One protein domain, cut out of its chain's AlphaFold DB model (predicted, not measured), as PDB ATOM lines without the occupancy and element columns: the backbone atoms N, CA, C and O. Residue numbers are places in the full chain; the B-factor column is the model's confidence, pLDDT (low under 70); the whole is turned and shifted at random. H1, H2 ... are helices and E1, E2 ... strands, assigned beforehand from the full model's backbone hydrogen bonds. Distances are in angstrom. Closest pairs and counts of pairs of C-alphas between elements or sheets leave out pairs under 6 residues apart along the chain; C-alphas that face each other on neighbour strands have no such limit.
ATOM      1  N   ARG A 323      29.000   1.482 -75.908       62.47
ATOM      2  CA  ARG A 323      30.015   1.642 -76.950       62.47
ATOM      3  C   ARG A 323      29.412   1.233 -78.294       62.47
ATOM      4  O   ARG A 323      28.553   0.357 -78.351       62.47
ATOM      5  N   ASP A 324      29.935   1.758 -79.400       63.22
ATOM      6  CA  ASP A 324      29.535   1.307 -80.745       63.22
ATOM      7  C   ASP A 324      29.914  -0.158 -81.045       63.22
ATOM      8  O   ASP A 324      29.612  -0.665 -82.123       63.22
ATOM      9  N   SER A 325      30.575  -0.868 -80.124       66.31
ATOM     10  CA  SER A 325      30.706  -2.333 -80.133       66.31
ATOM     11  C   SER A 325      29.402  -3.067 -79.807       66.31
ATOM     12  O   SER A 325      29.246  -4.212 -80.218       66.31
ATOM     13  N   ASP A 326      28.485  -2.424 -79.085       86.94
ATOM     14  CA  ASP A 326      27.411  -3.102 -78.348       86.94
ATOM     15  C   ASP A 326      26.090  -3.147 -79.146       86.94
ATOM     16  O   ASP A 326      25.155  -3.870 -78.795       86.94
ATOM     17  N   LEU A 327      26.010  -2.376 -80.237       92.56
ATOM     18  CA  LEU A 327      24.903  -2.394 -81.193       92.56
ATOM     19  C   LEU A 327      25.147  -3.469 -82.273       92.56
ATOM     20  O   LEU A 327      26.253  -3.515 -82.815       92.56
ATOM     21  N   PRO A 328      24.147  -4.300 -82.641       95.06
ATOM     22  CA  PRO A 328      24.317  -5.349 -83.643       95.06
ATOM     23  C   PRO A 328      24.725  -4.807 -85.015       95.06
ATOM     24  O   PRO A 328      24.251  -3.756 -85.462       95.06
ATOM     25  N   LYS A 329      25.596  -5.559 -85.692       94.69
ATOM     26  CA  LYS A 329      26.205  -5.175 -86.968       94.69
ATOM     27  C   LYS A 329      25.952  -6.220 -88.043       94.69
ATOM     28  O   LYS A 329      25.984  -7.417 -87.769       94.69
ATOM     29  N   VAL A 330      25.772  -5.740 -89.265       93.75
ATOM     30  CA  VAL A 330      25.786  -6.519 -90.505       93.75
ATOM     31  C   VAL A 330      26.944  -5.964 -91.328       93.75
ATOM     32  O   VAL A 330      27.063  -4.747 -91.459       93.75
ATOM     33  N   GLU A 331      27.840  -6.831 -91.806       92.25
ATOM     34  CA  GLU A 331      28.995  -6.436 -92.639       92.25
ATOM     35  C   GLU A 331      29.859  -5.319 -92.004       92.25
ATOM     36  O   GLU A 331      30.336  -4.396 -92.657       92.25
ATOM     37  N   GLY A 332      30.032  -5.375 -90.676       91.88
ATOM     38  CA  GLY A 332      30.796  -4.387 -89.900       91.88
ATOM     39  C   GLY A 332      30.069  -3.062 -89.624       91.88
ATOM     40  O   GLY A 332      30.494  -2.311 -88.743       91.88
ATOM     41  N   HIS A 333      28.941  -2.794 -90.284       93.88
ATOM     42  CA  HIS A 333      28.118  -1.609 -90.061       93.88
ATOM     43  C   HIS A 333      26.950  -1.891 -89.110       93.88
ATOM     44  O   HIS A 333      26.318  -2.940 -89.167       93.88
ATOM     45  N   VAL A 334      26.643  -0.941 -88.223       94.62
ATOM     46  CA  VAL A 334      25.470  -1.028 -87.335       94.62
ATOM     47  C   VAL A 334      24.203  -1.050 -88.187       94.62
ATOM     48  O   VAL A 334      23.919  -0.055 -88.844       94.62
ATOM     49  N   THR A 335      23.454  -2.152 -88.157       96.06
ATOM     50  CA  THR A 335      22.199  -2.333 -88.905       96.06
ATOM     51  C   THR A 335      21.333  -3.344 -88.156       96.06
ATOM     52  O   THR A 335      21.675  -4.524 -88.094       96.06
ATOM     53  N   PHE A 336      20.215  -2.911 -87.568       95.69
ATOM     54  CA  PHE A 336      19.346  -3.791 -86.778       95.69
ATOM     55  C   PHE A 336      17.882  -3.334 -86.757       95.69
ATOM     56  O   PHE A 336      17.575  -2.142 -86.828       95.69
ATOM     57  N   LYS A 337      16.959  -4.296 -86.635       95.75
ATOM     58  CA  LYS A 337      15.536  -4.027 -86.368       95.75
ATOM     59  C   LYS A 337      15.384  -3.654 -84.899       95.75
ATOM     60  O   LYS A 337      15.925  -4.342 -84.039       95.75
ATOM     61  N   LEU A 338      14.679  -2.576 -84.591       94.25
ATOM     62  CA  LEU A 338      14.628  -2.051 -83.229       94.25
ATOM     63  C   LEU A 338      13.889  -3.004 -82.264       94.25
ATOM     64  O   LEU A 338      14.141  -2.969 -81.061       94.25
ATOM     65  N   THR A 339      13.072  -3.929 -82.780       93.44
ATOM     66  CA  THR A 339      12.525  -5.065 -82.015       93.44
ATOM     67  C   THR A 339      13.553  -6.103 -81.544       93.44
ATOM     68  O   THR A 339      13.266  -6.796 -80.569       93.44
ATOM     69  N   THR A 340      14.736  -6.238 -82.166       94.38
ATOM     70  CA  THR A 340      15.733  -7.254 -81.753       94.38
ATOM     71  C   THR A 340      16.583  -6.822 -80.559       94.38
ATOM     72  O   THR A 340      17.210  -7.667 -79.915       94.38
ATOM     73  N   LEU A 341      16.586  -5.530 -80.216       93.56
ATOM     74  CA  LEU A 341      17.257  -5.037 -79.019       93.56
ATOM     75  C   LEU A 341      16.408  -5.273 -77.765       93.56
ATOM     76  O   LEU A 341      15.248  -4.867 -77.657       93.56
ATOM     77  N   ARG A 342      17.036  -5.887 -76.758       90.00
ATOM     78  CA  ARG A 342      16.463  -6.014 -75.413       90.00
ATOM     79  C   ARG A 342      16.336  -4.625 -74.774       90.00
ATOM     80  O   ARG A 342      17.155  -3.743 -75.015       90.00
ATOM     81  N   ASN A 343      15.330  -4.450 -73.918       88.88
ATOM     82  CA  ASN A 343      15.090  -3.229 -73.131       88.88
ATOM     83  C   ASN A 343      14.767  -1.950 -73.943       88.88
ATOM     84  O   ASN A 343      14.827  -0.842 -73.401       88.88
ATOM     85  N   VAL A 344      14.376  -2.079 -75.217       89.06
ATOM     86  CA  VAL A 344      13.718  -0.986 -75.951       89.06
ATOM     87  C   VAL A 344      12.251  -0.867 -75.505       89.06
ATOM     88  O   VAL A 344      11.548  -1.882 -75.519       89.06
ATOM     89  N   PRO A 345      11.759   0.339 -75.159       86.44
ATOM     90  CA  PRO A 345      10.332   0.636 -75.021       86.44
ATOM     91  C   PRO A 345       9.508   0.231 -76.245       86.44
ATOM     92  O   PRO A 345       9.874   0.559 -77.371       86.44
ATOM     93  N   ASP A 346       8.350  -0.401 -76.056       82.62
ATOM     94  CA  ASP A 346       7.473  -0.776 -77.179       82.62
ATOM     95  C   ASP A 346       7.030   0.443 -78.005       82.62
ATOM     96  O   ASP A 346       7.071   0.399 -79.235       82.62
ATOM     97  N   ALA A 347       6.772   1.569 -77.331       80.19
ATOM     98  CA  ALA A 347       6.475   2.874 -77.934       80.19
ATOM     99  C   ALA A 347       7.633   3.487 -78.759       80.19
ATOM    100  O   ALA A 347       7.468   4.549 -79.352       80.19
ATOM    101  N   LEU A 348       8.817   2.860 -78.780       83.31
ATOM    102  CA  LEU A 348       9.905   3.191 -79.707       83.31
ATOM    103  C   LEU A 348      10.095   2.149 -80.810       83.31
ATOM    104  O   LEU A 348      10.598   2.505 -81.871       83.31
ATOM    105  N   LYS A 349       9.701   0.886 -80.596       85.38
ATOM    106  CA  LYS A 349       9.772  -0.159 -81.634       85.38
ATOM    107  C   LYS A 349       8.893   0.221 -82.828       85.38
ATOM    108  O   LYS A 349       9.332   0.087 -83.969       85.38
ATOM    109  N   ASN A 350       7.695   0.737 -82.535       82.19
ATOM    110  CA  ASN A 350       6.673   1.138 -83.496       82.19
ATOM    111  C   ASN A 350       6.964   2.505 -84.159       82.19
ATOM    112  O   ASN A 350       6.720   3.551 -83.565       82.19
ATOM    113  N   ALA A 351       7.387   2.524 -85.426       76.31
ATOM    114  CA  ALA A 351       7.644   3.750 -86.191       76.31
ATOM    115  C   ALA A 351       6.388   4.615 -86.445       76.31
ATOM    116  O   ALA A 351       6.517   5.780 -86.830       76.31
ATOM    117  N   LYS A 352       5.173   4.078 -86.235       76.31
ATOM    118  CA  LYS A 352       3.933   4.874 -86.254       76.31
ATOM    119  C   LYS A 352       3.708   5.660 -84.966       76.31
ATOM    120  O   LYS A 352       2.984   6.656 -85.010       76.31
ATOM    121  N   ASP A 353       4.313   5.247 -83.852       70.62
ATOM    122  CA  ASP A 353       4.168   5.921 -82.563       70.62
ATOM    123  C   ASP A 353       5.047   7.169 -82.557       70.62
ATOM    124  O   ASP A 353       6.130   7.239 -81.975       70.62
ATOM    125  N   SER A 354       4.562   8.200 -83.250       59.56
ATOM    126  CA  SER A 354       5.139   9.527 -83.166       59.56
ATOM    127  C   SER A 354       4.983  10.018 -81.730       59.56
ATOM    128  O   SER A 354       3.933  10.555 -81.369       59.56
ATOM    129  N   ILE A 355       6.036   9.861 -80.920       59.34
ATOM    130  CA  ILE A 355       6.162  10.500 -79.607       59.34
ATOM    131  C   ILE A 355       6.299  12.010 -79.844       59.34
ATOM    132  O   ILE A 355       7.383  12.603 -79.807       59.34
ATOM    133  N   ARG A 356       5.160  12.637 -80.154       61.66
ATOM    134  CA  ARG A 356       4.971  14.081 -80.114       61.66
ATOM    135  C   ARG A 356       5.391  14.530 -78.723       61.66
ATOM    136  O   ARG A 356       5.054  13.887 -77.730       61.66
ATOM    137  N   LYS A 357       6.119  15.642 -78.633       59.97
ATOM    138  CA  LYS A 357       6.415  16.228 -77.324       59.97
ATOM    139  C   LYS A 357       5.094  16.569 -76.643       59.97
ATOM    140  O   LYS A 357       4.402  17.476 -77.102       59.97
ATOM    141  N   VAL A 358       4.791  15.887 -75.540       58.69
ATOM    142  CA  VAL A 358       3.770  16.325 -74.586       58.69
ATOM    143  C   VAL A 358       4.068  17.790 -74.256       58.69
ATOM    144  O   VAL A 358       5.199  18.158 -73.929       58.69
ATOM    145  N   GLY A 359       3.087  18.657 -74.473       63.28
ATOM    146  CA  GLY A 359       3.322  20.091 -74.584       63.28
ATOM    147  C   GLY A 359       2.022  20.881 -74.645       63.28
ATOM    148  O   GLY A 359       0.935  20.319 -74.510       63.28
ATOM    149  N   ARG A 360       2.133  22.198 -74.858       62.50
ATOM    150  CA  ARG A 360       0.962  23.091 -74.941       62.50
ATOM    151  C   ARG A 360      -0.011  22.659 -76.042       62.50
ATOM    152  O   ARG A 360      -1.216  22.762 -75.846       62.50
ATOM    153  N   ASP A 361       0.516  22.111 -77.132       76.06
ATOM    154  CA  ASP A 361      -0.270  21.650 -78.274       76.06
ATOM    155  C   ASP A 361      -1.138  20.431 -77.929       76.06
ATOM    156  O   ASP A 361      -2.282  20.389 -78.355       76.06
ATOM    157  N   LEU A 362      -0.677  19.500 -77.077       80.00
ATOM    158  CA  LEU A 362      -1.504  18.363 -76.639       80.00
ATOM    159  C   LEU A 362      -2.667  18.817 -75.749       80.00
ATOM    160  O   LEU A 362      -3.786  18.347 -75.909       80.00
ATOM    161  N   ALA A 363      -2.430  19.768 -74.839       81.81
ATOM    162  CA  ALA A 363      -3.513  20.358 -74.051       81.81
ATOM    163  C   ALA A 363      -4.514  21.117 -74.939       81.81
ATOM    164  O   ALA A 363      -5.710  21.114 -74.659       81.81
ATOM    165  N   LYS A 364      -4.047  21.721 -76.041       86.12
ATOM    166  CA  LYS A 364      -4.935  22.285 -77.059       86.12
ATOM    167  C   LYS A 364      -5.714  21.194 -77.798       86.12
ATOM    168  O   LYS A 364      -6.925  21.313 -77.872       86.12
ATOM    169  N   GLU A 365      -5.070  20.129 -78.279       85.62
ATOM    170  CA  GLU A 365      -5.735  19.013 -78.975       85.62
ATOM    171  C   GLU A 365      -6.792  18.328 -78.088       85.62
ATOM    172  O   GLU A 365      -7.880  18.022 -78.570       85.62
ATOM    173  N   VAL A 366      -6.527  18.168 -76.784       87.12
ATOM    174  CA  VAL A 366      -7.503  17.658 -75.803       87.12
ATOM    175  C   VAL A 366      -8.687  18.616 -75.636       87.12
ATOM    176  O   VAL A 366      -9.829  18.172 -75.713       87.12
ATOM    177  N   ASN A 367      -8.459  19.922 -75.465       91.06
ATOM    178  CA  ASN A 367      -9.558  20.888 -75.334       91.06
ATOM    179  C   ASN A 367     -10.351  21.060 -76.643       91.06
ATOM    180  O   ASN A 367     -11.577  21.086 -76.606       91.06
ATOM    181  N   ASP A 368      -9.682  21.097 -77.800       90.56
ATOM    182  CA  ASP A 368     -10.310  21.120 -79.128       90.56
ATOM    183  C   ASP A 368     -11.165  19.853 -79.367       90.56
ATOM    184  O   ASP A 368     -12.171  19.915 -80.074       90.56
ATOM    185  N   ALA A 369     -10.793  18.704 -78.784       89.81
ATOM    186  CA  ALA A 369     -11.587  17.475 -78.818       89.81
ATOM    187  C   ALA A 369     -12.770  17.516 -77.835       89.81
ATOM    188  O   ALA A 369     -13.889  17.200 -78.232       89.81
ATOM    189  N   LEU A 370     -12.561  17.949 -76.587       90.12
ATOM    190  CA  LEU A 370     -13.629  18.096 -75.587       90.12
ATOM    191  C   LEU A 370     -14.736  19.038 -76.081       90.12
ATOM    192  O   LEU A 370     -15.910  18.674 -76.038       90.12
ATOM    193  N   LEU A 371     -14.363  20.180 -76.667       91.31
ATOM    194  CA  LEU A 371     -15.303  21.133 -77.263       91.31
ATOM    195  C   LEU A 371     -16.115  20.518 -78.418       91.31
ATOM    196  O   LEU A 371     -17.298  20.822 -78.558       91.31
ATOM    197  N   LYS A 372     -15.533  19.606 -79.214       89.69
ATOM    198  CA  LYS A 372     -16.267  18.854 -80.255       89.69
ATOM    199  C   LYS A 372     -17.279  17.856 -79.683       89.69
ATOM    200  O   LYS A 372     -18.247  17.541 -80.367       89.69
ATOM    201  N   PHE A 373     -17.079  17.389 -78.451       91.06
ATOM    202  CA  PHE A 373     -18.035  16.559 -77.711       91.06
ATOM    203  C   PHE A 373     -18.994  17.374 -76.820       91.06
ATOM    204  O   PHE A 373     -19.766  16.785 -76.069       91.06
ATOM    205  N   GLY A 374     -18.974  18.711 -76.897       92.69
ATOM    206  CA  GLY A 374     -19.828  19.580 -76.079       92.69
ATOM    207  C   GLY A 374     -19.407  19.676 -74.607       92.69
ATOM    208  O   GLY A 374     -20.222  20.049 -73.768       92.69
ATOM    209  N   LEU A 375     -18.156  19.332 -74.290       92.94
ATOM    210  CA  LEU A 375     -17.575  19.405 -72.949       92.94
ATOM    211  C   LEU A 375     -16.690  20.653 -72.806       92.94
ATOM    212  O   LEU A 375     -16.021  21.063 -73.757       92.94
ATOM    213  N   ASP A 376     -16.640  21.228 -71.603       87.50
ATOM    214  CA  ASP A 376     -15.834  22.420 -71.323       87.50
ATOM    215  C   ASP A 376     -14.332  22.157 -71.513       87.50
ATOM    216  O   ASP A 376     -13.690  21.477 -70.705       87.50
ATOM    217  N   GLY A 377     -13.752  22.763 -72.556       79.88
ATOM    218  CA  GLY A 377     -12.322  22.737 -72.890       79.88
ATOM    219  C   GLY A 377     -11.446  23.528 -71.909       79.88
ATOM    220  O   GLY A 377     -10.747  24.463 -72.297       79.88
ATOM    221  N   SER A 378     -11.509  23.165 -70.629       87.19
ATOM    222  CA  SER A 378     -10.883  23.843 -69.489       87.19
ATOM    223  C   SER A 378      -9.590  23.175 -68.994       87.19
ATOM    224  O   SER A 378      -8.964  23.666 -68.048       87.19
ATOM    225  N   VAL A 379      -9.160  22.071 -69.620       88.44
ATOM    226  CA  VAL A 379      -8.025  21.256 -69.163       88.44
ATOM    227  C   VAL A 379      -6.724  22.035 -69.328       88.44
ATOM    228  O   VAL A 379      -6.277  22.325 -70.442       88.44
ATOM    229  N   LYS A 380      -6.075  22.380 -68.214       87.88
ATOM    230  CA  LYS A 380      -4.823  23.146 -68.246       87.88
ATOM    231  C   LYS A 380      -3.667  22.210 -68.619       87.88
ATOM    232  O   LYS A 380      -3.693  21.034 -68.254       87.88
ATOM    233  N   PRO A 381      -2.583  22.709 -69.245       78.62
ATOM    234  CA  PRO A 381      -1.412  21.881 -69.547       78.62
ATOM    235  C   PRO A 381      -0.841  21.151 -68.324       78.62
ATOM    236  O   PRO A 381      -0.383  20.022 -68.448       78.62
ATOM    237  N   GLY A 382      -0.905  21.766 -67.136       80.69
ATOM    238  CA  GLY A 382      -0.483  21.135 -65.883       80.69
ATOM    239  C   GLY A 382      -1.328  19.923 -65.479       80.69
ATOM    240  O   GLY A 382      -0.798  19.010 -64.856       80.69
ATOM    241  N   ASP A 383      -2.603  19.872 -65.862       81.81
ATOM    242  CA  ASP A 383      -3.500  18.766 -65.520       81.81
ATOM    243  C   ASP A 383      -3.355  17.606 -66.519       81.81
ATOM    244  O   ASP A 383      -3.330  16.450 -66.104       81.81
ATOM    245  N   VAL A 384      -3.072  17.903 -67.797       77.31
ATOM    246  CA  VAL A 384      -2.582  16.905 -68.773       77.31
ATOM    247  C   VAL A 384      -1.266  16.272 -68.296       77.31
ATOM    248  O   VAL A 384      -1.126  15.051 -68.303       77.31
ATOM    249  N   TRP A 385      -0.315  17.082 -67.811       71.25
ATOM    250  CA  TRP A 385       0.944  16.583 -67.240       71.25
ATOM    251  C   TRP A 385       0.762  15.758 -65.960       71.25
ATOM    252  O   TRP A 385       1.556  14.847 -65.725       71.25
ATOM    253  N   LYS A 386      -0.254  16.048 -65.134       73.50
ATOM    254  CA  LYS A 386      -0.612  15.199 -63.986       73.50
ATOM    255  C   LYS A 386      -1.183  13.868 -64.461       73.50
ATOM    256  O   LYS A 386      -0.656  12.842 -64.054       73.50
ATOM    257  N   ALA A 387      -2.183  13.871 -65.345       70.12
ATOM    258  CA  ALA A 387      -2.803  12.647 -65.859       70.12
ATOM    259  C   ALA A 387      -1.757  11.679 -66.446       70.12
ATOM    260  O   ALA A 387      -1.676  10.530 -66.023       70.12
ATOM    261  N   ILE A 388      -0.861  12.186 -67.302       67.06
ATOM    262  CA  ILE A 388       0.232  11.415 -67.925       67.06
ATOM    263  C   ILE A 388       1.245  10.857 -66.900       67.06
ATOM    264  O   ILE A 388       1.947   9.892 -67.192       67.06
ATOM    265  N   ARG A 389       1.340  11.436 -65.694       62.09
ATOM    266  CA  ARG A 389       2.222  10.951 -64.613       62.09
ATOM    267  C   ARG A 389       1.526  10.047 -63.594       62.09
ATOM    268  O   ARG A 389       2.198   9.217 -62.992       62.09
ATOM    269  N   VAL A 390       0.223  10.216 -63.366       54.53
ATOM    270  CA  VAL A 390      -0.512   9.571 -62.259       54.53
ATOM    271  C   VAL A 390      -0.777   8.083 -62.506       54.53
ATOM    272  O   VAL A 390      -0.784   7.313 -61.550       54.53
ATOM    273  N   ASN A 401      12.925   9.691 -69.324       76.94
ATOM    274  CA  ASN A 401      14.328   9.303 -69.190       76.94
ATOM    275  C   ASN A 401      14.705   8.026 -69.966       76.94
ATOM    276  O   ASN A 401      15.863   7.866 -70.344       76.94
ATOM    277  N   ALA A 402      13.785   7.084 -70.192       78.56
ATOM    278  CA  ALA A 402      14.030   5.926 -71.054       78.56
ATOM    279  C   ALA A 402      14.010   6.331 -72.535       78.56
ATOM    280  O   ALA A 402      14.951   6.020 -73.267       78.56
ATOM    281  N   VAL A 403      12.991   7.088 -72.951       81.44
ATOM    282  CA  VAL A 403      12.838   7.567 -74.334       81.44
ATOM    283  C   VAL A 403      13.985   8.499 -74.734       81.44
ATOM    284  O   VAL A 403      14.591   8.315 -75.785       81.44
ATOM    285  N   GLU A 404      14.356   9.453 -73.881       81.69
ATOM    286  CA  GLU A 404      15.440  10.404 -74.148       81.69
ATOM    287  C   GLU A 404      16.833   9.741 -74.090       81.69
ATOM    288  O   GLU A 404      17.735  10.177 -74.804       81.69
ATOM    289  N   ARG A 405      17.023   8.644 -73.331       85.81
ATOM    290  CA  ARG A 405      18.245   7.813 -73.427       85.81
ATOM    291  C   ARG A 405      18.346   7.128 -74.788       85.81
ATOM    292  O   ARG A 405      19.370   7.267 -75.452       85.81
ATOM    293  N   TRP A 406      17.290   6.446 -75.235       88.69
ATOM    294  CA  TRP A 406      17.266   5.817 -76.561       88.69
ATOM    295  C   TRP A 406      17.397   6.843 -77.690       88.69
ATOM    296  O   TRP A 406      18.140   6.617 -78.637       88.69
ATOM    297  N   ARG A 407      16.771   8.018 -77.567       85.12
ATOM    298  CA  ARG A 407      16.940   9.132 -78.510       85.12
ATOM    299  C   ARG A 407      18.395   9.588 -78.624       85.12
ATOM    300  O   ARG A 407      18.843   9.842 -79.735       85.12
ATOM    301  N   LYS A 408      19.109   9.723 -77.500       85.94
ATOM    302  CA  LYS A 408      20.526  10.120 -77.475       85.94
ATOM    303  C   LYS A 408      21.425   9.040 -78.072       85.94
ATOM    304  O   LYS A 408      22.286   9.371 -78.875       85.94
ATOM    305  N   LEU A 409      21.178   7.770 -77.751       88.38
ATOM    306  CA  LEU A 409      21.885   6.633 -78.352       88.38
ATOM    307  C   LEU A 409      21.665   6.557 -79.876       88.38
ATOM    308  O   LEU A 409      22.602   6.331 -80.630       88.38
ATOM    309  N   LEU A 410      20.436   6.805 -80.337       90.06
ATOM    310  CA  LEU A 410      20.044   6.729 -81.748       90.06
ATOM    311  C   LEU A 410      20.137   8.072 -82.502       90.06
ATOM    312  O   LEU A 410      19.546   8.215 -83.577       90.06
ATOM    313  N   VAL A 411      20.841   9.075 -81.956       85.50
ATOM    314  CA  VAL A 411      20.889  10.428 -82.545       85.50
ATOM    315  C   VAL A 411      21.741  10.489 -83.818       85.50
ATOM    316  O   VAL A 411      21.394  11.225 -84.736       85.50
ATOM    317  N   ASN A 412      22.792   9.667 -83.890       85.12
ATOM    318  CA  ASN A 412      23.744   9.602 -85.008       85.12
ATOM    319  C   ASN A 412      23.414   8.488 -86.022       85.12
ATOM    320  O   ASN A 412      24.185   8.243 -86.944       85.12
ATOM    321  N   PHE A 413      22.280   7.798 -85.854       91.75
ATOM    322  CA  PHE A 413      21.857   6.687 -86.706       91.75
ATOM    323  C   PHE A 413      20.611   7.049 -87.515       91.75
ATOM    324  O   PHE A 413      19.683   7.699 -87.016       91.75
ATOM    325  N   VAL A 414      20.564   6.575 -88.760       92.69
ATOM    326  CA  VAL A 414      19.364   6.675 -89.591       92.69
ATOM    327  C   VAL A 414      18.324   5.695 -89.057       92.69
ATOM    328  O   VAL A 414      18.624   4.541 -88.752       92.69
ATOM    329  N   ARG A 415      17.088   6.178 -88.921       93.38
ATOM    330  CA  ARG A 415      15.925   5.427 -88.442       93.38
ATOM    331  C   ARG A 415      14.864   5.474 -89.531       93.38
ATOM    332  O   ARG A 415      14.361   6.556 -89.828       93.38
ATOM    333  N   VAL A 416      14.546   4.326 -90.122       93.44
ATOM    334  CA  VAL A 416      13.592   4.213 -91.238       93.44
ATOM    335  C   VAL A 416      12.595   3.075 -91.010       93.44
ATOM    336  O   VAL A 416      12.987   2.022 -90.505       93.44
ATOM    337  N   PRO A 417      11.310   3.251 -91.367       94.62
ATOM    338  CA  PRO A 417      10.332   2.173 -91.303       94.62
ATOM    339  C   PRO A 417      10.606   1.129 -92.396       94.62
ATOM    340  O   PRO A 417      11.088   1.462 -93.480       94.62
ATOM    341  N   LEU A 418      10.264  -0.134 -92.142       93.88
ATOM    342  CA  LEU A 418      10.392  -1.193 -93.148       93.88
ATOM    343  C   LEU A 418       9.236  -1.187 -94.164       93.88
ATOM    344  O   LEU A 418       8.061  -1.070 -93.806       93.88
ATOM    345  N   ASP A 419       9.562  -1.414 -95.440       93.75
ATOM    346  CA  ASP A 419       8.585  -1.598 -96.521       93.75
ATOM    347  C   ASP A 419       7.573  -2.697 -96.165       93.75
ATOM    348  O   ASP A 419       7.941  -3.813 -95.785       93.75
ATOM    349  N   LYS A 420       6.286  -2.357 -96.301       88.31
ATOM    350  CA  LYS A 420       5.117  -3.187 -95.949       88.31
ATOM    351  C   LYS A 420       5.053  -3.653 -94.484       88.31
ATOM    352  O   LYS A 420       4.139  -4.395 -94.139       88.31
ATOM    353  N   ASN A 421       5.942  -3.177 -93.612       87.44
ATOM    354  CA  ASN A 421       5.866  -3.365 -92.164       87.44
ATOM    355  C   ASN A 421       6.086  -2.023 -91.430       87.44
ATOM    356  O   ASN A 421       7.066  -1.883 -90.700       87.44
ATOM    357  N   PRO A 422       5.199  -1.022 -91.625       76.12
ATOM    358  CA  PRO A 422       5.396   0.328 -91.101       76.12
ATOM    359  C   PRO A 422       5.421   0.482 -89.567       76.12
ATOM    360  O   PRO A 422       5.776   1.573 -89.136       76.12
ATOM    361  N   PRO A 423       5.071  -0.514 -88.724       86.31
ATOM    362  CA  PRO A 423       5.474  -0.485 -87.323       86.31
ATOM    363  C   PRO A 423       6.972  -0.729 -87.112       86.31
ATOM    364  O   PRO A 423       7.547  -0.119 -86.230       86.31
ATOM    365  N   GLU A 424       7.651  -1.583 -87.875       92.00
ATOM    366  CA  GLU A 424       9.046  -1.923 -87.556       92.00
ATOM    367  C   GLU A 424      10.022  -0.810 -87.967       92.00
ATOM    368  O   GLU A 424      10.139  -0.475 -89.149       92.00
ATOM    369  N   THR A 425      10.770  -0.292 -86.990       93.38
ATOM    370  CA  THR A 425      11.877   0.648 -87.215       93.38
ATOM    371  C   THR A 425      13.179  -0.113 -87.465       93.38
ATOM    372  O   THR A 425      13.663  -0.816 -86.580       93.38
ATOM    373  N   LEU A 426      13.812   0.080 -88.623       95.44
ATOM    374  CA  LEU A 426      15.208  -0.305 -88.832       95.44
ATOM    375  C   LEU A 426      16.125   0.863 -88.439       95.44
ATOM    376  O   LEU A 426      15.939   1.995 -88.892       95.44
ATOM    377  N   VAL A 427      17.117   0.576 -87.600       95.69
ATOM    378  CA  VAL A 427      18.231   1.473 -87.283       95.69
ATOM    379  C   VAL A 427      19.418   1.078 -88.150       95.69
ATOM    380  O   VAL A 427      19.748  -0.107 -88.227       95.69
ATOM    381  N   MET A 428      20.089   2.050 -88.768       95.94
ATOM    382  CA  MET A 428      21.334   1.804 -89.496       95.94
ATOM    383  C   MET A 428      22.357   2.935 -89.385       95.94
ATOM    384  O   MET A 428      22.027   4.105 -89.171       95.94
ATOM    385  N   CYS A 429      23.621   2.571 -89.578       94.50
ATOM    386  CA  CYS A 429      24.730   3.479 -89.812       94.50
ATOM    387  C   CYS A 429      24.413   4.373 -91.025       94.50
ATOM    388  O   CYS A 429      24.033   3.842 -92.072       94.50
TER     389      CYS A 429
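This is residues 323 to 390 and 401 to 429 of the 744 residues of an uncharacterized protein of Chara braunii (UniProt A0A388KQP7). The printed part is two lobes, joined in the printed atoms by a thin stretch of chain, residues 350 to 359, while the chain passes between them a second time across the cut, where residues 391 to 400 are not printed. One lobe has a small three-stranded sheet, with the short helix H1 at it and H4 loosely near H1; the other is a corner of two helices, H2 and H3, which meet near their first residues about at right angles. The printed part has 97 residues with four named helices and three named strands, in the order E1 H1 H2 H3 H4 E2 E3; the sheet's order is E1 E3 E2, antiparallel, and the class is mixed, helices and strands. The whole is loose, with a radius of gyration of the C-alphas of 17.9 A, and elongated, spanning 57 by 30 by 20 A.

Begin at the sheet, where E1, residues 333 to 337, is an edge strand beside the inner strand E3, residues 421 to 428. They are antiparallel at 160 degrees, and N 336 and O 427 are within hydrogen-bond range at 2.9 A. On the other side of E3 find E2, residues 414 to 418, which forms a hairpin with it; they are antiparallel at 151 degrees, with N 416 and O 426 3.0 A apart. E3 bends by 71 degrees at residue 424. H1, residues 346 to 349, only grazes the sheet with residues 348 to 349; the closest C-alphas of H1 and E3 are those of Lys 349 and Thr 425, 6.0 A apart. H4, residues 401 to 409, is not on the sheet; it is close to but not clearly touching H1, with the C-alphas of Leu 348 and Val 403 closest at 7.5 A. Farther along, H2, residues 360 to 372, touches H3, residues 381 to 390, with its residues 360 to 363 alone; the closest C-alphas are those of Ala 363 and Pro 381, 5.2 A apart, and the lines are about perpendicular at 86 degrees. H1 and H2 are apart, and so are H2 and H4. In H2, H3 and H4 every O i to N i+4 pair is within hydrogen-bond range; H1 is too short for such a pair.

Find C-alpha 333 at (28.118, -1.609, -90.061); from there E1 runs 13.3 A to residue 337. H1 is 5.1 A long. H2 starts at C-alpha 360, (0.962, 23.091, -74.941), and runs 18.5 A; H3 measures 14.3 A and H4 12.2 A. E2 is 12.5 A long, and E3 runs 16.5 A to C-alpha 428 at (21.334, 1.804, -89.496).

The C-alphas of Glu 331 and Gly 374, the two farthest apart, are 57.7 A from each other. Residues 391 to 400 are not printed, and C-alphas 390 and 401 are 16.4 A apart across this cut. Of the links that are printed whole, none is long. The mean pLDDT of the printed part is 83.9, with residues 323 to 325, 354 to 360 and 388 to 390 under 70.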